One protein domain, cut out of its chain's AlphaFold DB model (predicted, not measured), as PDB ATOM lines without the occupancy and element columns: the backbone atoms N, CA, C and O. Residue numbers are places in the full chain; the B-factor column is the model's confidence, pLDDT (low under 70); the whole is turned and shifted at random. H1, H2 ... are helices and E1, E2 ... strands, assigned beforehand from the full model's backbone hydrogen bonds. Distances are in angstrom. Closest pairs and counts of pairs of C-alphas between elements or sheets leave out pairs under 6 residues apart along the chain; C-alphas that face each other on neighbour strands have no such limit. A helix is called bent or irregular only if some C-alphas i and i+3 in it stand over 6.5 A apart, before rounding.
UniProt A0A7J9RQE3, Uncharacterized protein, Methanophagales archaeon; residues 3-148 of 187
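Overview. This is residues 3 to 148 of the 187 residues of an uncharacterized protein of Methanophagales archaeon (UniProt A0A7J9RQE3). A long, twisted sheet of four strands, E1, E2, E4 and E5, forms the main body, and between E4 and E5 the chain reaches out at one end as an arm whose tip, residues 91 to 97, stands free and holds H1. Over part of this sheet lies a cluster of the small sheet E3, E7, E6 and the short helices H2, H3 and H4. The printed part has 146 residues, with four named helices and seven named strands in the order E1 E2 E3 E4 H1 E5 H2 E6 E7 H3 H4; under half of the residues are in named elements, and the class is mixed, helices and strands. The large sheet runs E1 E2 E4 E5, mixed; the small one runs E3 E7 E6, antiparallel. The whole is only just loose, close to compact, with a radius of gyration of the C-alphas of 17.8 A and spans of 50 by 33 by 33 A.

Arrangement. Start at E2, residues 23 to 32, and E4, residues 67 to 79, which are parallel at 17 degrees, with N 27 and O 71 at 2.9 A. E1, residues 13 to 16, forms a hairpin with E2; N 15 and O 24 are 2.9 A apart. E5, residues 102 to 111, is antiparallel to E4, with N 74 and O 108 at 2.8 A, and bends by 57 degrees at residue 105. In the other sheet, E7, residues 127 to 130, is antiparallel to E3, residues 43 to 46, with N 44 and O 128 at 2.8 A. E7 also forms a hairpin with E6, residues 116 to 120, where N 117 and O 129 are 2.8 A apart. H2, residues 112 to 115, is on the large sheet, over none of its strands, at a height of 6.9 A, and grazes the small one. H3, residues 134 to 139, is on the large sheet at a height of 8.6 A, only just over E4; C-alphas 108 and 138 are the closest of E5 and H3, 6.2 A apart. H4, residues 143 to 146, touches H2, closest at C-alphas 114 and 145, 4.6 A, and only grazes the small sheet. H1, residues 92 to 97, is on neither sheet. In H3 every O i to N i+4 pair is within hydrogen-bond range; in H1 0 of 2 are, beside 2 of 3 O i to N i+3 pairs, and H2 and H4 are too short for an i+4 pair.

Along the chain. Find C-alpha 13 at (154.256, 135.116, 122.050), where E1 begins. From C-alpha 67 at (157.547, 126.548, 129.279), E4 runs 34.3 A; E2 spans 29.7 A and E5 25.3 A. H1 is irregular, with C-alphas 93 and 96 at 7.8 A. H4 ends at C-alpha 146, (175.933, 133.661, 138.164); it is neither bent nor irregular, but only just: C-alphas 143 and 146 are 6.3 A apart.

Size, cuts and confidence. The C-alphas farthest apart are those of Gly 93 and Tyr 147, 53.8 A. The printed part has no cut. The links from E3 to E4, 20 residues, and from E4 to H1, 12 residues, are long. Mean pLDDT of the printed part is 95.3, and no printed residue is under 70.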
ATOM      1  N   LEU A   3     149.852 133.749 119.803       96.06
ATOM      2  CA  LEU A   3     149.812 135.059 120.463       96.06
ATOM      3  C   LEU A   3     148.923 134.999 121.709       96.06
ATOM      4  O   LEU A   3     147.987 134.193 121.760       96.06
ATOM      5  N   SER A   4     149.183 135.865 122.688       92.19
ATOM      6  CA  SER A   4     148.300 136.032 123.846       92.19
ATOM      7  C   SER A   4     146.872 136.369 123.396       92.19
ATOM      8  O   SER A   4     146.665 137.316 122.635       92.19
ATOM      9  N   LYS A   5     145.878 135.614 123.875       84.69
ATOM     10  CA  LYS A   5     144.465 135.805 123.491       84.69
ATOM     11  C   LYS A   5     143.818 137.034 124.129       84.69
ATOM     12  O   LYS A   5     142.863 137.574 123.580       84.69
ATOM     13  N   GLU A   6     144.315 137.442 125.289       88.50
ATOM     14  CA  GLU A   6     143.719 138.470 126.137       88.50
ATOM     15  C   GLU A   6     144.768 139.510 126.533       88.50
ATOM     16  O   GLU A   6     145.965 139.220 126.606       88.50
ATOM     17  N   GLN A   7     144.315 140.726 126.838       78.62
ATOM     18  CA  GLN A   7     145.177 141.719 127.472       78.62
ATOM     19  C   GLN A   7     145.666 141.203 128.832       78.62
ATOM     20  O   GLN A   7     144.934 140.538 129.565       78.62
ATOM     21  N   ASN A   8     146.897 141.560 129.204       83.06
ATOM     22  CA  ASN A   8     147.534 141.164 130.467       83.06
ATOM     23  C   ASN A   8     147.811 139.654 130.611       83.06
ATOM     24  O   ASN A   8     147.923 139.164 131.738       83.06
ATOM     25  N   PHE A   9     147.920 138.914 129.503       93.44
ATOM     26  CA  PHE A   9     148.375 137.522 129.511       93.44
ATOM     27  C   PHE A   9     149.861 137.429 129.187       93.44
ATOM     28  O   PHE A   9     150.346 138.048 128.247       93.44
ATOM     29  N   TYR A  10     150.575 136.622 129.965       95.50
ATOM     30  CA  TYR A  10     151.953 136.245 129.678       95.50
ATOM     31  C   TYR A  10     152.015 134.974 128.808       95.50
ATOM     32  O   TYR A  10     151.171 134.087 128.954       95.50
ATOM     33  N   PRO A  11     153.044 134.794 127.969       97.50
ATOM     34  CA  PRO A  11     153.851 135.831 127.320       97.50
ATOM     35  C   PRO A  11     153.092 136.457 126.136       97.50
ATOM     36  O   PRO A  11     152.055 135.928 125.729       97.50
ATOM     37  N   ASP A  12     153.654 137.506 125.527       97.25
ATOM     38  CA  ASP A  12     153.132 138.063 124.267       97.25
ATOM     39  C   ASP A  12     153.074 136.997 123.157       97.25
ATOM     40  O   ASP A  12     152.097 136.901 122.408       97.25
ATOM     41  N   ILE A  13     154.123 136.168 123.060       98.19
ATOM     42  CA  ILE A  13     154.256 135.116 122.050       98.19
ATOM     43  C   ILE A  13     154.704 133.807 122.703       98.19
ATOM     44  O   ILE A  13     155.699 133.752 123.423       98.19
ATOM     45  N   SER A  14     154.003 132.718 122.393       98.31
ATOM     46  CA  SER A  14     154.416 131.346 122.696       98.31
ATOM     47  C   SER A  14     154.850 130.630 121.418       98.31
ATOM     48  O   SER A  14     154.067 130.466 120.473       98.31
ATOM     49  N   PHE A  15     156.097 130.171 121.369       98.25
ATOM     50  CA  PHE A  15     156.545 129.216 120.361       98.25
ATOM     51  C   PHE A  15     156.291 127.809 120.885       98.25
ATOM     52  O   PHE A  15     156.632 127.516 122.022       98.25
ATOM     53  N   VAL A  16     155.655 126.975 120.065       98.00
ATOM     54  CA  VAL A  16     155.356 125.579 120.388       98.00
ATOM     55  C   VAL A  16     155.930 124.743 119.260       98.00
ATOM     56  O   VAL A  16     155.555 124.952 118.099       98.00
ATOM     57  N   ASP A  17     156.864 123.864 119.597       96.94
ATOM     58  CA  ASP A  17     157.421 122.898 118.661       96.94
ATOM     59  C   ASP A  17     156.351 121.848 118.318       96.94
ATOM     60  O   ASP A  17     155.628 121.354 119.185       96.94
ATOM     61  N   LYS A  18     156.192 121.547 117.026       95.56
ATOM     62  CA  LYS A  18     155.137 120.644 116.543       95.56
ATOM     63  C   LYS A  18     155.467 119.161 116.734       95.56
ATOM     64  O   LYS A  18     154.556 118.344 116.657       95.56
ATOM     65  N   ASN A  19     156.736 118.825 116.929       95.50
ATOM     66  CA  ASN A  19     157.236 117.459 117.016       95.50
ATOM     67  C   ASN A  19     157.232 116.953 118.459       95.50
ATOM     68  O   ASN A  19     156.795 115.832 118.702       95.50
ATOM     69  N   ASN A  20     157.707 117.766 119.410       95.56
ATOM     70  CA  ASN A  20     157.836 117.368 120.819       95.56
ATOM     71  C   ASN A  20     156.930 118.163 121.780       95.56
ATOM     72  O   ASN A  20     156.803 117.788 122.943       95.56
ATOM     73  N   GLY A  21     156.266 119.229 121.314       95.81
ATOM     74  CA  GLY A  21     155.375 120.046 122.140       95.81
ATOM     75  C   GLY A  21     156.084 121.005 123.104       95.81
ATOM     76  O   GLY A  21     155.398 121.635 123.917       95.81
ATOM     77  N   GLU A  22     157.413 121.140 123.018       97.62
ATOM     78  CA  GLU A  22     158.193 122.082 123.826       97.62
ATOM     79  C   GLU A  22     157.696 123.514 123.619       97.62
ATOM     80  O   GLU A  22     157.408 123.940 122.492       97.62
ATOM     81  N   LYS A  23     157.598 124.269 124.720       98.44
ATOM     82  CA  LYS A  23     157.089 125.642 124.700       98.44
ATOM     83  C   LYS A  23     158.169 126.626 125.114       98.44
ATOM     84  O   LYS A  23     158.799 126.484 126.158       98.44
ATOM     85  N   ILE A  24     158.329 127.681 124.325       98.50
ATOM     86  CA  ILE A  24     159.207 128.811 124.630       98.50
ATOM     87  C   ILE A  24     158.358 130.072 124.716       98.50
ATOM     88  O   ILE A  24     157.621 130.410 123.786       98.50
ATOM     89  N   ALA A  25     158.483 130.781 125.831       98.50
ATOM     90  CA  ALA A  25     157.847 132.067 126.040       98.50
ATOM     91  C   ALA A  25     158.738 133.201 125.517       98.50
ATOM     92  O   ALA A  25     159.916 133.268 125.863       98.50
ATOM     93  N   LEU A  26     158.174 134.118 124.730       98.56
ATOM     94  CA  LEU A  26     158.820 135.352 124.292       98.56
ATOM     95  C   LEU A  26     157.965 136.555 124.695       98.56
ATOM     96  O   LEU A  26     156.836 136.717 124.239       98.56
ATOM     97  N   ASP A  27     158.537 137.400 125.541       97.88
ATOM     98  CA  ASP A  27     157.884 138.566 126.121       97.88
ATOM     99  C   ASP A  27     158.585 139.842 125.637       97.88
ATOM    100  O   ASP A  27     159.803 139.983 125.759       97.88
ATOM    101  N   ILE A  28     157.840 140.770 125.050       97.69
ATOM    102  CA  ILE A  28     158.366 142.019 124.507       97.69
ATOM    103  C   ILE A  28     158.314 143.067 125.612       97.69
ATOM    104  O   ILE A  28     157.310 143.256 126.309       97.69
ATOM    105  N   LYS A  29     159.435 143.754 125.814       97.69
ATOM    106  CA  LYS A  29     159.560 144.793 126.835       97.69
ATOM    107  C   LYS A  29     160.309 145.977 126.271       97.69
ATOM    108  O   LYS A  29     161.282 145.811 125.550       97.69
ATOM    109  N   SER A  30     159.884 147.183 126.621       97.88
ATOM    110  CA  SER A  30     160.578 148.405 126.230       97.88
ATOM    111  C   SER A  30     160.984 149.222 127.451       97.88
ATOM    112  O   SER A  30     160.361 149.154 128.511       97.88
ATOM    113  N   THR A  31     162.076 149.966 127.320       98.06
ATOM    114  CA  THR A  31     162.571 150.886 128.344       98.06
ATOM    115  C   THR A  31     163.330 152.032 127.687       98.06
ATOM    116  O   THR A  31     163.785 151.924 126.547       98.06
ATOM    117  N   TYR A  32     163.486 153.136 128.411       98.00
ATOM    118  CA  TYR A  32     164.233 154.292 127.929       98.00
ATOM    119  C   TYR A  32     165.609 154.387 128.594       98.00
ATOM    120  O   TYR A  32     165.794 153.998 129.753       98.00
ATOM    121  N   ARG A  33     166.580 154.939 127.865       98.19
ATOM    122  CA  ARG A  33     167.912 155.272 128.383       98.19
ATOM    123  C   ARG A  33     167.823 156.407 129.397       98.19
ATOM    124  O   ARG A  33     167.212 157.437 129.128       98.19
ATOM    125  N   THR A  34     168.470 156.227 130.542       97.75
ATOM    126  CA  THR A  34     168.677 157.275 131.558       97.75
ATOM    127  C   THR A  34     170.065 157.900 131.436       97.75
ATOM    128  O   THR A  34     170.287 159.020 131.880       97.75
ATOM    129  N   SER A  35     171.002 157.192 130.803       96.81
ATOM    130  CA  SER A  35     172.328 157.680 130.422       96.81
ATOM    131  C   SER A  35     172.865 156.858 129.243       96.81
ATOM    132  O   SER A  35     172.185 155.967 128.736       96.81
ATOM    133  N   LYS A  36     174.110 157.110 128.820       94.94
ATOM    134  CA  LYS A  36     174.770 156.302 127.778       94.94
ATOM    135  C   LYS A  36     174.934 154.827 128.174       94.94
ATOM    136  O   LYS A  36     174.952 153.969 127.303       94.94
ATOM    137  N   THR A  37     175.047 154.535 129.470       97.25
ATOM    138  CA  THR A  37     175.380 153.197 129.993       97.25
ATOM    139  C   THR A  37     174.246 152.554 130.793       97.25
ATOM    140  O   THR A  37     174.367 151.401 131.215       97.25
ATOM    141  N   ALA A  38     173.150 153.280 131.033       98.00
ATOM    142  CA  ALA A  38     172.041 152.820 131.861       98.00
ATOM    143  C   ALA A  38     170.671 153.134 131.249       98.00
ATOM    144  O   ALA A  38     170.482 154.127 130.543       98.00
ATOM    145  N   ALA A  39     169.709 152.284 131.578       98.00
ATOM    146  CA  ALA A  39     168.302 152.424 131.249       98.00
ATOM    147  C   ALA A  39     167.447 152.419 132.520       98.00
ATOM    148  O   ALA A  39     167.916 152.065 133.602       98.00
ATOM    149  N   SER A  40     166.169 152.775 132.387       97.50
ATOM    150  CA  SER A  40     165.215 152.717 133.501       97.50
ATOM    151  C   SER A  40     164.941 151.284 133.986       97.50
ATOM    152  O   SER A  40     164.401 151.113 135.077       97.50
ATOM    153  N   GLY A  41     165.309 150.269 133.196       97.19
ATOM    154  CA  GLY A  41     165.020 148.858 133.457       97.19
ATOM    155  C   GLY A  41     163.683 148.407 132.865       97.19
ATOM    156  O   GLY A  41     162.856 149.225 132.459       97.19
ATOM    157  N   PHE A  42     163.491 147.095 132.790       97.75
ATOM    158  CA  PHE A  42     162.261 146.435 132.367       97.75
ATOM    159  C   PHE A  42     161.507 145.879 133.579       97.75
ATOM    160  O   PHE A  42     162.113 145.445 134.564       97.75
ATOM    161  N   THR A  43     160.182 145.810 133.471       96.81
ATOM    162  CA  THR A  43     159.336 144.982 134.335       96.81
ATOM    163  C   THR A  43     159.164 143.607 133.692       96.81
ATOM    164  O   THR A  43     158.530 143.453 132.654       96.81
ATOM    165  N   LEU A  44     159.744 142.579 134.301       97.12
ATOM    166  CA  LEU A  44     159.822 141.220 133.765       97.12
ATOM    167  C   LEU A  44     158.618 140.362 134.203       97.12
ATOM    168  O   LEU A  44     158.764 139.193 134.537       97.12
ATOM    169  N   GLY A  45     157.418 140.935 134.248       94.06
ATOM    170  CA  GLY A  45     156.214 140.237 134.709       94.06
ATOM    171  C   GLY A  45     156.171 139.965 136.220       94.06
ATOM    172  O   GLY A  45     157.131 140.209 136.958       94.06
ATOM    173  N   ALA A  46     155.016 139.493 136.688       94.25
ATOM    174  CA  ALA A  46     154.731 139.326 138.109       94.25
ATOM    175  C   ALA A  46     155.528 138.163 138.721       94.25
ATOM    176  O   ALA A  46     155.701 137.127 138.086       94.25
ATOM    177  N   PHE A  47     155.950 138.309 139.983       95.38
ATOM    178  CA  PHE A  47     156.477 137.195 140.798       95.38
ATOM    179  C   PHE A  47     155.400 136.545 141.689       95.38
ATOM    180  O   PHE A  47     155.692 135.734 142.563       95.38
ATOM    181  N   THR A  48     154.136 136.919 141.489       94.06
ATOM    182  CA  THR A  48     152.948 136.318 142.118       94.06
ATOM    183  C   THR A  48     152.071 135.634 141.066       94.06
ATOM    184  O   THR A  48     152.423 135.612 139.889       94.06
ATOM    185  N   GLY A  49     150.901 135.115 141.452       94.38
ATOM    186  CA  GLY A  49     149.956 134.521 140.499       94.38
ATOM    187  C   GLY A  49     150.573 133.312 139.798       94.38
ATOM    188  O   GLY A  49     151.121 132.452 140.485       94.38
ATOM    189  N   TYR A  50     150.553 133.299 138.459       95.12
ATOM    190  CA  TYR A  50     151.104 132.212 137.634       95.12
ATOM    191  C   TYR A  50     152.575 131.882 137.934       95.12
ATOM    192  O   TYR A  50     153.040 130.786 137.635       95.12
ATOM    193  N   PHE A  51     153.347 132.833 138.477       96.75
ATOM    194  CA  PHE A  51     154.752 132.577 138.788       96.75
ATOM    195  C   PHE A  51     154.898 131.707 140.042       96.75
ATOM    196  O   PHE A  51     155.799 130.883 140.109       96.75
ATOM    197  N   ARG A  52     154.005 131.854 141.030       96.12
ATOM    198  CA  ARG A  52     154.009 131.008 142.238       96.12
ATOM    199  C   ARG A  52     153.193 129.742 142.044       96.12
ATOM    200  O   ARG A  52     153.613 128.674 142.464       96.12
ATOM    201  N   ASP A  53     152.043 129.866 141.392       97.25
ATOM    202  CA  ASP A  53     151.247 128.730 140.953       97.25
ATOM    203  C   ASP A  53     151.593 128.409 139.498       97.25
ATOM    204  O   ASP A  53     150.971 128.910 138.558       97.25
ATOM    205  N   ARG A  54     152.608 127.554 139.328       97.19
ATOM    206  CA  ARG A  54     153.133 127.142 138.019       97.19
ATOM    207  C   ARG A  54     152.115 126.379 137.167       97.19
ATOM    208  O   ARG A  54     152.344 126.234 135.969       97.19
ATOM    209  N   THR A  55     151.014 125.917 137.765       97.81
ATOM    210  CA  THR A  55     149.919 125.208 137.086       97.81
ATOM    211  C   THR A  55     148.773 126.138 136.676       97.81
ATOM    212  O   THR A  55     147.902 125.752 135.891       97.81
ATOM    213  N   SER A  56     148.781 127.381 137.172       96.19
ATOM    214  CA  SER A  56     147.730 128.355 136.914       96.19
ATOM    215  C   SER A  56     147.596 128.671 135.432       96.19
ATOM    216  O   SER A  56     148.582 128.864 134.726       96.19
ATOM    217  N   LYS A  57     146.351 128.838 134.986       94.81
ATOM    218  CA  LYS A  57     146.007 129.383 133.661       94.81
ATOM    219  C   LYS A  57     145.567 130.848 133.734       94.81
ATOM    220  O   LYS A  57     145.128 131.427 132.746       94.81
ATOM    221  N   LYS A  58     145.647 131.458 134.920       94.19
ATOM    222  CA  LYS A  58     145.235 132.842 135.134       94.19
ATOM    223  C   LYS A  58     146.324 133.795 134.636       94.19
ATOM    224  O   LYS A  58     147.455 133.736 135.113       94.19
ATOM    225  N   ASN A  59     145.960 134.710 133.732       93.62
ATOM    226  CA  ASN A  59     146.870 135.708 133.153       93.62
ATOM    227  C   ASN A  59     148.082 135.096 132.422       93.62
ATOM    228  O   ASN A  59     149.150 135.710 132.367       93.62
ATOM    229  N   ILE A  60     147.937 133.887 131.869       96.62
ATOM    230  CA  ILE A  60     149.004 133.196 131.144       96.62
ATOM    231  C   ILE A  60     148.436 132.260 130.061       96.62
ATOM    232  O   ILE A  60     147.404 131.628 130.269       96.62
ATOM    233  N   THR A  61     149.085 132.181 128.895       96.75
ATOM    234  CA  THR A  61     148.611 131.404 127.727       96.75
ATOM    235  C   THR A  61     148.672 129.887 127.953       96.75
ATOM    236  O   THR A  61     147.744 129.164 127.597       96.75
ATOM    237  N   PHE A  62     149.750 129.419 128.577       96.94
ATOM    238  CA  PHE A  62     149.954 128.049 129.051       96.94
ATOM    239  C   PHE A  62     150.477 128.140 130.487       96.94
ATOM    240  O   PHE A  62     151.118 129.145 130.800       96.94
ATOM    241  N   PRO A  63     150.226 127.162 131.369       97.62
ATOM    242  CA  PRO A  63     150.818 127.148 132.703       97.62
ATOM    243  C   PRO A  63     152.324 127.427 132.679       97.62
ATOM    244  O   PRO A  63     153.029 126.959 131.787       97.62
ATOM    245  N   TYR A  64     152.824 128.211 133.640       97.75
ATOM    246  CA  TYR A  64     154.217 128.674 133.613       97.75
ATOM    247  C   TYR A  64     155.198 127.498 133.573       97.75
ATOM    248  O   TYR A  64     156.190 127.565 132.858       97.75
ATOM    249  N   GLY A  65     154.896 126.420 134.303       97.38
ATOM    250  CA  GLY A  65     155.722 125.211 134.345       97.38
ATOM    251  C   GLY A  65     155.730 124.384 133.055       97.38
ATOM    252  O   GLY A  65     156.468 123.414 132.989       97.38
ATOM    253  N   GLU A  66     154.924 124.734 132.045       98.06
ATOM    254  CA  GLU A  66     154.961 124.087 130.726       98.06
ATOM    255  C   GLU A  66     155.931 124.760 129.741       98.06
ATOM    256  O   GLU A  66     156.088 124.267 128.622       98.06
ATOM    257  N   TYR A  67     156.528 125.901 130.102       98.31
ATOM    258  CA  TYR A  67     157.547 126.548 129.279       98.31
ATOM    259  C   TYR A  67     158.943 126.100 129.698       98.31
ATOM    260  O   TYR A  67     159.329 126.248 130.852       98.31
ATOM    261  N   GLU A  68     159.729 125.657 128.724       97.88
ATOM    262  CA  GLU A  68     161.131 125.274 128.918       97.88
ATOM    263  C   GLU A  68     162.030 126.500 129.093       97.88
ATOM    264  O   GLU A  68     163.026 126.482 129.817       97.88
ATOM    265  N   LYS A  69     161.704 127.588 128.386       98.12
ATOM    266  CA  LYS A  69     162.498 128.819 128.383       98.12
ATOM    267  C   LYS A  69     161.624 130.055 128.334       98.12
ATOM    268  O   LYS A  69     160.590 130.094 127.667       98.12
ATOM    269  N   HIS A  70     162.122 131.104 128.978       98.62
ATOM    270  CA  HIS A  70     161.492 132.415 129.032       98.62
ATOM    271  C   HIS A  70     162.457 133.465 128.491       98.62
ATOM    272  O   HIS A  70     163.420 133.829 129.165       98.62
ATOM    273  N   TYR A  71     162.195 133.969 127.291       98.75
ATOM    274  CA  TYR A  71     162.964 135.026 126.648       98.75
ATOM    275  C   TYR A  71     162.269 136.377 126.749       98.75
ATOM    276  O   TYR A  71     161.042 136.483 126.758       98.75
ATOM    277  N   VAL A  72     163.091 137.417 126.781       98.69
ATOM    278  CA  VAL A  72     162.677 138.812 126.723       98.69
ATOM    279  C   VAL A  72     163.289 139.436 125.477       98.69
ATOM    280  O   VAL A  72     164.515 139.468 125.349       98.69
ATOM    281  N   LEU A  73     162.441 139.945 124.581       98.62
ATOM    282  CA  LEU A  73     162.854 140.864 123.522       98.62
ATOM    283  C   LEU A  73     162.791 142.287 124.085       98.62
ATOM    284  O   LEU A  73     161.727 142.905 124.149       98.62
ATOM    285  N   GLY A  74     163.937 142.777 124.545       98.44
ATOM    286  CA  GLY A  74     164.093 144.110 125.110       98.44
ATOM    287  C   GLY A  74     164.323 145.162 124.027       98.44
ATOM    288  O   GLY A  74     165.198 145.002 123.183       98.44
ATOM    289  N   ILE A  75     163.574 146.259 124.087       98.62
ATOM    290  CA  ILE A  75     163.699 147.430 123.216       98.62
ATOM    291  C   ILE A  75     164.178 148.605 124.069       98.62
ATOM    292  O   ILE A  75     163.443 149.105 124.922       98.62
ATOM    293  N   ILE A  76     165.409 149.056 123.850       98.50
ATOM    294  CA  ILE A  76     166.016 150.178 124.572       98.50
ATOM    295  C   ILE A  76     166.087 151.377 123.631       98.50
ATOM    296  O   ILE A  76     166.715 151.308 122.577       98.50
ATOM    297  N   TYR A  77     165.472 152.496 124.008       98.25
ATOM    298  CA  TYR A  77     165.433 153.703 123.174       98.25
ATOM    299  C   TYR A  77     165.841 154.962 123.948       98.25
ATOM    300  O   TYR A  77     165.761 155.026 125.173       98.25
ATOM    301  N   ALA A  78     166.304 155.988 123.241       97.62
ATOM    302  CA  ALA A  78     166.425 157.343 123.772       97.62
ATOM    303  C   ALA A  78     165.140 158.126 123.467       97.62
ATOM    304  O   ALA A  78     164.546 157.972 122.401       97.62
ATOM    305  N   LYS A  79     164.706 158.972 124.405       94.69
ATOM    306  CA  LYS A  79     163.591 159.902 124.175       94.69
ATOM    307  C   LYS A  79     164.037 161.020 123.230       94.69
ATOM    308  O   LYS A  79     165.197 161.440 123.280       94.69
ATOM    309  N   GLN A  80     163.131 161.494 122.380       92.75
ATOM    310  CA  GLN A  80     163.378 162.684 121.575       92.75
ATOM    311  C   GLN A  80     163.543 163.907 122.488       92.75
ATOM    312  O   GLN A  80     162.780 164.086 123.434       92.75
ATOM    313  N   ALA A  81     164.572 164.712 122.222       88.75
ATOM    314  CA  ALA A  81     164.851 165.936 122.974       88.75
ATOM    315  C   ALA A  81     164.153 167.154 122.353       88.75
ATOM    316  O   ALA A  81     163.813 168.103 123.054       88.75
ATOM    317  N   GLU A  82     163.949 167.123 121.038       88.19
ATOM    318  CA  GLU A  82     163.204 168.147 120.318       88.19
ATOM    319  C   GLU A  82     161.710 168.073 120.642       88.19
ATOM    320  O   GLU A  82     161.138 166.996 120.830       88.19
ATOM    321  N   ARG A  83     161.061 169.238 120.687       84.69
ATOM    322  CA  ARG A  83     159.616 169.315 120.885       84.69
ATOM    323  C   ARG A  83     158.912 168.759 119.649       84.69
ATOM    324  O   ARG A  83     158.992 169.346 118.574       84.69
ATOM    325  N   VAL A  84     158.195 167.657 119.825       84.69
ATOM    326  CA  VAL A  84     157.294 167.111 118.809       84.69
ATOM    327  C   VAL A  84     155.955 167.838 118.925       84.69
ATOM    328  O   VAL A  84     155.376 167.908 120.008       84.69
ATOM    329  N   ASP A  85     155.482 168.423 117.826       85.94
ATOM    330  CA  ASP A  85     154.116 168.939 117.745       85.94
ATOM    331  C   ASP A  85     153.162 167.781 117.428       85.94
ATOM    332  O   ASP A  85     153.024 167.372 116.275       85.94
ATOM    333  N   GLU A  86     152.541 167.234 118.473       83.75
ATOM    334  CA  GLU A  86     151.621 166.093 118.390       83.75
ATOM    335  C   GLU A  86     150.288 166.438 117.700       83.75
ATOM    336  O   GLU A  86     149.557 165.532 117.304       83.75
ATOM    337  N   TYR A  87     149.977 167.728 117.509       88.88
ATOM    338  CA  TYR A  87     148.755 168.180 116.832       88.88
ATOM    339  C   TYR A  87     148.952 168.435 115.339       88.88
ATOM    340  O   TYR A  87     147.980 168.641 114.606       88.88
ATOM    341  N   LYS A  88     150.199 168.423 114.862       91.12
ATOM    342  CA  LYS A  88     150.491 168.644 113.452       91.12
ATOM    343  C   LYS A  88     150.093 167.426 112.622       91.12
ATOM    344  O   LYS A  88     150.657 166.344 112.756       91.12
ATOM    345  N   ILE A  89     149.151 167.636 111.708       93.12
ATOM    346  CA  ILE A  89     148.735 166.635 110.724       93.12
ATOM    347  C   ILE A  89     149.704 166.679 109.538       93.12
ATOM    348  O   ILE A  89     150.011 167.748 109.008       93.12
ATOM    349  N   TYR A  90     150.185 165.511 109.119       93.38
ATOM    350  CA  TYR A  90     151.104 165.341 107.993       93.38
ATOM    351  C   TYR A  90     150.412 164.618 106.835       93.38
ATOM    352  O   TYR A  90     149.527 163.790 107.053       93.38
ATOM    353  N   SER A  91     150.837 164.896 105.601       96.12
ATOM    354  CA  SER A  91     150.428 164.113 104.432       96.12
ATOM    355  C   SER A  91     151.332 162.886 104.247       96.12
ATOM    356  O   SER A  91     152.429 162.817 104.803       96.12
ATOM    357  N   ILE A  92     150.925 161.933 103.400       95.81
ATOM    358  CA  ILE A  92     151.774 160.783 103.028       95.81
ATOM    359  C   ILE A  92     153.115 161.251 102.433       95.81
ATOM    360  O   ILE A  92     154.158 160.659 102.715       95.81
ATOM    361  N   GLY A  93     153.117 162.347 101.666       96.81
ATOM    362  CA  GLY A  93     154.338 162.932 101.100       96.81
ATOM    363  C   GLY A  93     155.316 163.464 102.155       96.81
ATOM    364  O   GLY A  93     156.508 163.605 101.880       96.81
ATOM    365  N   ASP A  94     154.843 163.706 103.378       95.06
ATOM    366  CA  ASP A  94     155.652 164.190 104.493       95.06
ATOM    367  C   ASP A  94     156.151 163.072 105.413       95.06
ATOM    368  O   ASP A  94     156.767 163.380 106.429       95.06
ATOM    369  N   LEU A  95     155.953 161.789 105.079       93.44
ATOM    370  CA  LEU A  95     156.311 160.660 105.954       93.44
ATOM    371  C   LEU A  95     157.752 160.747 106.488       93.44
ATOM    372  O   LEU A  95     157.992 160.535 107.672       93.44
ATOM    373  N   LYS A  96     158.714 161.125 105.634       93.88
ATOM    374  CA  LYS A  96     160.131 161.277 106.019       93.88
ATOM    375  C   LYS A  96     160.416 162.502 106.901       93.88
ATOM    376  O   LYS A  96     161.508 162.605 107.445       93.88
ATOM    377  N   LYS A  97     159.470 163.437 107.007       91.19
ATOM    378  CA  LYS A  97     159.559 164.654 107.828       91.19
ATOM    379  C   LYS A  97     158.925 164.474 109.208       91.19
ATOM    380  O   LYS A  97     159.078 165.358 110.048       91.19
ATOM    381  N   ILE A  98     158.196 163.377 109.438       92.06
ATOM    382  CA  ILE A  98     157.590 163.093 110.738       92.06
ATOM    383  C   ILE A  98     158.716 162.800 111.726       92.06
ATOM    384  O   ILE A  98     159.417 161.791 111.625       92.06
ATOM    385  N   LEU A  99     158.899 163.707 112.680       91.62
ATOM    386  CA  LEU A  99     159.910 163.564 113.712       91.62
ATOM    387  C   LEU A  99     159.512 162.439 114.674       91.62
ATOM    388  O   LEU A  99     158.453 162.485 115.296       91.62
ATOM    389  N   SER A 100     160.376 161.435 114.819       92.19
ATOM    390  CA  SER A 100     160.147 160.347 115.771       92.19
ATOM    391  C   SER A 100     160.272 160.837 117.219       92.19
ATOM    392  O   SER A 100     161.225 161.540 117.565       92.19
ATOM    393  N   VAL A 101     159.344 160.395 118.076       93.75
ATOM    394  CA  VAL A 101     159.343 160.631 119.536       93.75
ATOM    395  C   VAL A 101     160.422 159.826 120.278       93.75
ATOM    396  O   VAL A 101     160.747 160.119 121.432       93.75
ATOM    397  N   ILE A 102     161.004 158.824 119.616       95.31
ATOM    398  CA  ILE A 102     162.099 157.993 120.128       95.31
ATOM    399  C   ILE A 102     163.223 157.862 119.096       95.31
ATOM    400  O   ILE A 102     162.991 157.938 117.891       95.31
ATOM    401  N   LYS A 103     164.449 157.634 119.561       95.56
ATOM    402  CA  LYS A 103     165.635 157.444 118.715       95.56
ATOM    403  C   LYS A 103     166.606 156.432 119.317       95.56
ATOM    404  O   LYS A 103     166.394 155.947 120.429       95.56
ATOM    405  N   ASP A 104     167.661 156.114 118.570       96.12
ATOM    406  CA  ASP A 104     168.747 155.217 118.982       96.12
ATOM    407  C   ASP A 104     168.230 153.852 119.467       96.12
ATOM    408  O   ASP A 104     168.616 153.357 120.524       96.12
ATOM    409  N   ILE A 105     167.279 153.264 118.742       97.69
ATOM    410  CA  ILE A 105     166.620 152.027 119.169       97.69
ATOM    411  C   ILE A 105     167.617 150.870 119.120       97.69
ATOM    412  O   ILE A 105     168.302 150.658 118.123       97.69
ATOM    413  N   GLU A 106     167.667 150.105 120.202       97.81
ATOM    414  CA  GLU A 106     168.478 148.908 120.334       97.81
ATOM    415  C   GLU A 106     167.599 147.737 120.767       97.81
ATOM    416  O   GLU A 106     166.805 147.861 121.703       97.81
ATOM    417  N   PHE A 107     167.757 146.606 120.087       98.25
ATOM    418  CA  PHE A 107     167.052 145.369 120.389       98.25
ATOM    419  C   PHE A 107     168.006 144.383 121.053       98.25
ATOM    420  O   PHE A 107     169.113 144.157 120.565       98.25
ATOM    421  N   ILE A 108     167.559 143.771 122.143       97.81
ATOM    422  CA  ILE A 108     168.283 142.715 122.845       97.81
ATOM    423  C   ILE A 108     167.368 141.508 123.035       97.81
ATOM    424  O   ILE A 108     166.182 141.660 123.317       97.81
ATOM    425  N   LEU A 109     167.921 140.306 122.910       98.50
ATOM    426  CA  LEU A 109     167.215 139.062 123.196       98.50
ATOM    427  C   LEU A 109     167.982 138.309 124.276       98.50
ATOM    428  O   LEU A 109     169.134 137.933 124.065       98.50
ATOM    429  N   GLN A 110     167.356 138.104 125.430       98.62
ATOM    430  CA  GLN A 110     167.975 137.398 126.549       98.62
ATOM    431  C   GLN A 110     166.975 136.528 127.294       98.62
ATOM    432  O   GLN A 110     165.780 136.819 127.325       98.62
ATOM    433  N   GLU A 111     167.472 135.475 127.940       98.56
ATOM    434  CA  GLU A 111     166.663 134.739 128.909       98.56
ATOM    435  C   GLU A 111     166.335 135.631 130.108       98.56
ATOM    436  O   GLU A 111     167.181 136.368 130.622       98.56
ATOM    437  N   LYS A 112     165.095 135.535 130.582       98.56
ATOM    438  CA  LYS A 112     164.518 136.372 131.633       98.56
ATOM    439  C   LYS A 112     165.394 136.433 132.883       98.56
ATOM    440  O   LYS A 112     165.685 137.523 133.373       98.56
ATOM    441  N   TYR A 113     165.842 135.280 133.381       98.56
ATOM    442  CA  TYR A 113     166.644 135.211 134.605       98.56
ATOM    443  C   TYR A 113     168.024 135.869 134.435       98.56
ATOM    444  O   TYR A 113     168.519 136.505 135.363       98.56
ATOM    445  N   LYS A 114     168.618 135.805 133.235       98.69
ATOM    446  CA  LYS A 114     169.945 136.373 132.946       98.69
ATOM    447  C   LYS A 114     169.979 137.892 133.024       98.69
ATOM    448  O   LYS A 114     171.043 138.461 133.244       98.69
ATOM    449  N   ILE A 115     168.837 138.558 132.866       98.56
ATOM    450  CA  ILE A 115     168.725 140.018 132.969       98.56
ATOM    451  C   ILE A 115     167.910 140.476 134.179       98.56
ATOM    452  O   ILE A 115     167.761 141.680 134.384       98.56
ATOM    453  N   ALA A 116     167.400 139.554 134.997       98.50
ATOM    454  CA  ALA A 116     166.677 139.886 136.216       98.50
ATOM    455  C   ALA A 116     167.604 140.510 137.275       98.50
ATOM    456  O   ALA A 116     168.772 140.142 137.428       98.50
ATOM    457  N   SER A 117     167.061 141.470 138.016       97.94
ATOM    458  CA  SER A 117     167.625 141.997 139.259       97.94
ATOM    459  C   SER A 117     167.007 141.281 140.454       97.94
ATOM    460  O   SER A 117     165.983 140.618 140.318       97.94
ATOM    461  N   ASP A 118     167.589 141.455 141.635       97.31
ATOM    462  CA  ASP A 118     167.051 140.966 142.906       97.31
ATOM    463  C   ASP A 118     166.047 141.945 143.548       97.31
ATOM    464  O   ASP A 118     165.673 141.790 144.713       97.31
ATOM    465  N   ARG A 119     165.599 142.964 142.798       95.94
ATOM    466  CA  ARG A 119     164.666 143.996 143.261       95.94
ATOM    467  C   ARG A 119     163.377 144.007 142.436       95.94
ATOM    468  O   ARG A 119     163.404 143.717 141.239       95.94
ATOM    469  N   PRO A 120     162.231 144.352 143.051       95.31
ATOM    470  CA  PRO A 120     160.993 144.542 142.306       95.31
ATOM    471  C   PRO A 120     161.134 145.671 141.281       95.31
ATOM    472  O   PRO A 120     161.673 146.730 141.596       95.31
ATOM    473  N   GLY A 121     160.613 145.459 140.073       91.06
ATOM    474  CA  GLY A 121     160.539 146.473 139.017       91.06
ATOM    475  C   GLY A 121     159.364 147.437 139.192       91.06
ATOM    476  O   GLY A 121     159.321 148.487 138.561       91.06
ATOM    477  N   SER A 122     158.405 147.089 140.052       85.75
ATOM    478  CA  SER A 122     157.294 147.955 140.437       85.75
ATOM    479  C   SER A 122     156.853 147.681 141.875       85.75
ATOM    480  O   SER A 122     156.879 146.542 142.344       85.75
ATOM    481  N   GLY A 123     156.441 148.734 142.588       71.50
ATOM    482  CA  GLY A 123     155.974 148.619 143.973       71.50
ATOM    483  C   GLY A 123     154.573 148.013 144.090       71.50
ATOM    484  O   GLY A 123     154.360 147.086 144.866       71.50
ATOM    485  N   ASN A 124     153.620 148.504 143.295       75.56
ATOM    486  CA  ASN A 124     152.204 148.121 143.378       75.56
ATOM    487  C   ASN A 124     151.887 146.799 142.657       75.56
ATOM    488  O   ASN A 124     151.225 145.928 143.214       75.56
ATOM    489  N   THR A 125     152.385 146.629 141.432       74.62
ATOM    490  CA  THR A 125     152.057 145.498 140.550       74.62
ATOM    491  C   THR A 125     152.980 144.294 140.728       74.62
ATOM    492  O   THR A 125     152.843 143.322 139.992       74.62
ATOM    493  N   LYS A 126     153.878 144.325 141.728       91.69
ATOM    494  CA  LYS A 126     154.688 143.176 142.182       91.69
ATOM    495  C   LYS A 126     155.391 142.460 141.017       91.69
ATOM    496  O   LYS A 126     155.327 141.236 140.885       91.69
ATOM    497  N   ASN A 127     156.052 143.241 140.161       95.38
ATOM    498  CA  ASN A 127     156.829 142.722 139.037       95.38
ATOM    499  C   ASN A 127     158.294 142.500 139.409       95.38
ATOM    500  O   ASN A 127     158.870 143.262 140.186       95.38
ATOM    501  N   ILE A 128     158.908 141.498 138.787       97.94
ATOM    502  CA  ILE A 128     160.359 141.291 138.780       97.94
ATOM    503  C   ILE A 128     161.000 142.460 138.019       97.94
ATOM    504  O   ILE A 128     160.530 142.822 136.942       97.94
ATOM    505  N   GLY A 129     162.046 143.081 138.562       98.00
ATOM    506  CA  GLY A 129     162.797 144.130 137.862       98.00
ATOM    507  C   GLY A 129     163.984 143.557 137.100       98.00
ATOM    508  O   GLY A 129     164.583 142.583 137.555       98.00
ATOM    509  N   SER A 130     164.376 144.160 135.979       98.44
ATOM    510  CA  SER A 130     165.650 143.844 135.317       98.44
ATOM    511  C   SER A 130     166.834 144.608 135.924       98.44
ATOM    512  O   SER A 130     166.657 145.591 136.641       98.44
ATOM    513  N   THR A 131     168.065 144.222 135.569       97.94
ATOM    514  CA  THR A 131     169.226 145.119 135.696       97.94
ATOM    515  C   THR A 131     168.972 146.428 134.942       97.94
ATOM    516  O   THR A 131     168.216 146.443 133.974       97.94
ATOM    517  N   THR A 132     169.595 147.524 135.372       98.06
ATOM    518  CA  THR A 132     169.527 148.837 134.710       98.06
ATOM    519  C   THR A 132     170.762 149.134 133.859       98.06
ATOM    520  O   THR A 132     170.752 150.079 133.074       98.06
ATOM    521  N   LYS A 133     171.833 148.338 133.983       98.38
ATOM    522  CA  LYS A 133     173.080 148.523 133.225       98.38
ATOM    523  C   LYS A 133     172.939 147.913 131.835       98.38
ATOM    524  O   LYS A 133     172.773 146.700 131.721       98.38
ATOM    525  N   ILE A 134     173.065 148.727 130.788       98.25
ATOM    526  CA  ILE A 134     172.820 148.292 129.402       98.25
ATOM    527  C   ILE A 134     173.782 147.168 128.991       98.25
ATOM    528  O   ILE A 134     173.336 146.173 128.432       98.25
ATOM    529  N   GLU A 135     175.067 147.240 129.357       98.25
ATOM    530  CA  GLU A 135     176.019 146.155 129.050       98.25
ATOM    531  C   GLU A 135     175.639 144.821 129.704       98.25
ATOM    532  O   GLU A 135     175.832 143.758 129.117       98.25
ATOM    533  N   GLN A 136     175.051 144.856 130.906       98.38
ATOM    534  CA  GLN A 136     174.572 143.634 131.552       98.38
ATOM    535  C   GLN A 136     173.330 143.078 130.863       98.38
ATOM    536  O   GLN A 136     173.184 141.860 130.771       98.38
ATOM    537  N   MET A 137     172.457 143.956 130.360       98.25
ATOM    538  CA  MET A 137     171.323 143.544 129.541       98.25
ATOM    539  C   MET A 137     171.795 142.901 128.228       98.25
ATOM    540  O   MET A 137     171.296 141.843 127.871       98.25
ATOM    541  N   ARG A 138     172.788 143.486 127.542       97.75
ATOM    542  CA  ARG A 138     173.371 142.925 126.307       97.75
ATOM    543  C   ARG A 138     174.011 141.568 126.542       97.75
ATOM    544  O   ARG A 138     173.724 140.621 125.820       97.75
ATOM    545  N   GLY A 139     174.868 141.479 127.557       98.06
ATOM    546  CA  GLY A 139     175.651 140.282 127.842       98.06
ATOM    547  C   GLY A 139     174.907 139.197 128.621       98.06
ATOM    548  O   GLY A 139     175.494 138.148 128.867       98.06
ATOM    549  N   GLY A 140     173.666 139.437 129.064       98.25
ATOM    550  CA  GLY A 140     172.944 138.492 129.923       98.25
ATOM    551  C   GLY A 140     173.681 138.218 131.240       98.25
ATOM    552  O   GLY A 140     173.716 137.084 131.710       98.25
ATOM    553  N   SER A 141     174.319 139.246 131.806       98.31
ATOM    554  CA  SER A 141     175.193 139.151 132.986       98.31
ATOM    555  C   SER A 141     174.587 139.800 134.237       98.31
ATOM    556  O   SER A 141     175.282 140.387 135.073       98.31
ATOM    557  N   GLY A 142     173.258 139.727 134.350       96.88
ATOM    558  CA  GLY A 142     172.500 140.100 135.539       96.88
ATOM    559  C   GLY A 142     172.834 139.219 136.744       96.88
ATOM    560  O   GLY A 142     173.605 138.268 136.672       96.88
ATOM    561  N   ILE A 143     172.263 139.542 137.902       97.81
ATOM    562  CA  ILE A 143     172.727 138.961 139.170       97.81
ATOM    563  C   ILE A 143     172.524 137.441 139.245       97.81
ATOM    564  O   ILE A 143     173.394 136.737 139.754       97.81
ATOM    565  N   PHE A 144     171.424 136.938 138.681       98.38
ATOM    566  CA  PHE A 144     171.094 135.513 138.670       98.38
ATOM    567  C   PHE A 144     171.832 134.718 137.592       98.38
ATOM    568  O   PHE A 144     171.905 133.497 137.700       98.38
ATOM    569  N   SER A 145     172.454 135.368 136.599       97.62
ATOM    570  CA  SER A 145     173.240 134.652 135.583       97.62
ATOM    571  C   SER A 145     174.412 133.879 136.200       97.62
ATOM    572  O   SER A 145     174.889 132.912 135.619       97.62
ATOM    573  N   LYS A 146     174.867 134.302 137.388       96.81
ATOM    574  CA  LYS A 146     175.933 133.661 138.164       96.81
ATOM    575  C   LYS A 146     175.471 132.444 138.966       96.81
ATOM    576  O   LYS A 146     176.315 131.665 139.388       96.81
ATOM    577  N   TYR A 147     174.170 132.330 139.228       97.50
ATOM    578  CA  TYR A 147     173.614 131.367 140.183       97.50
ATOM    579  C   TYR A 147     172.663 130.345 139.548       97.50
ATOM    580  O   TYR A 147     172.344 129.359 140.200       97.50
ATOM    581  N   GLY A 148     172.233 130.561 138.303       97.62
ATOM    582  CA  GLY A 148     171.340 129.646 137.589       97.62
ATOM    583  C   GLY A 148     169.860 130.003 137.717       97.62
ATOM    584  O   GLY A 148     169.468 130.920 138.450       97.62
TER     585      GLY A 148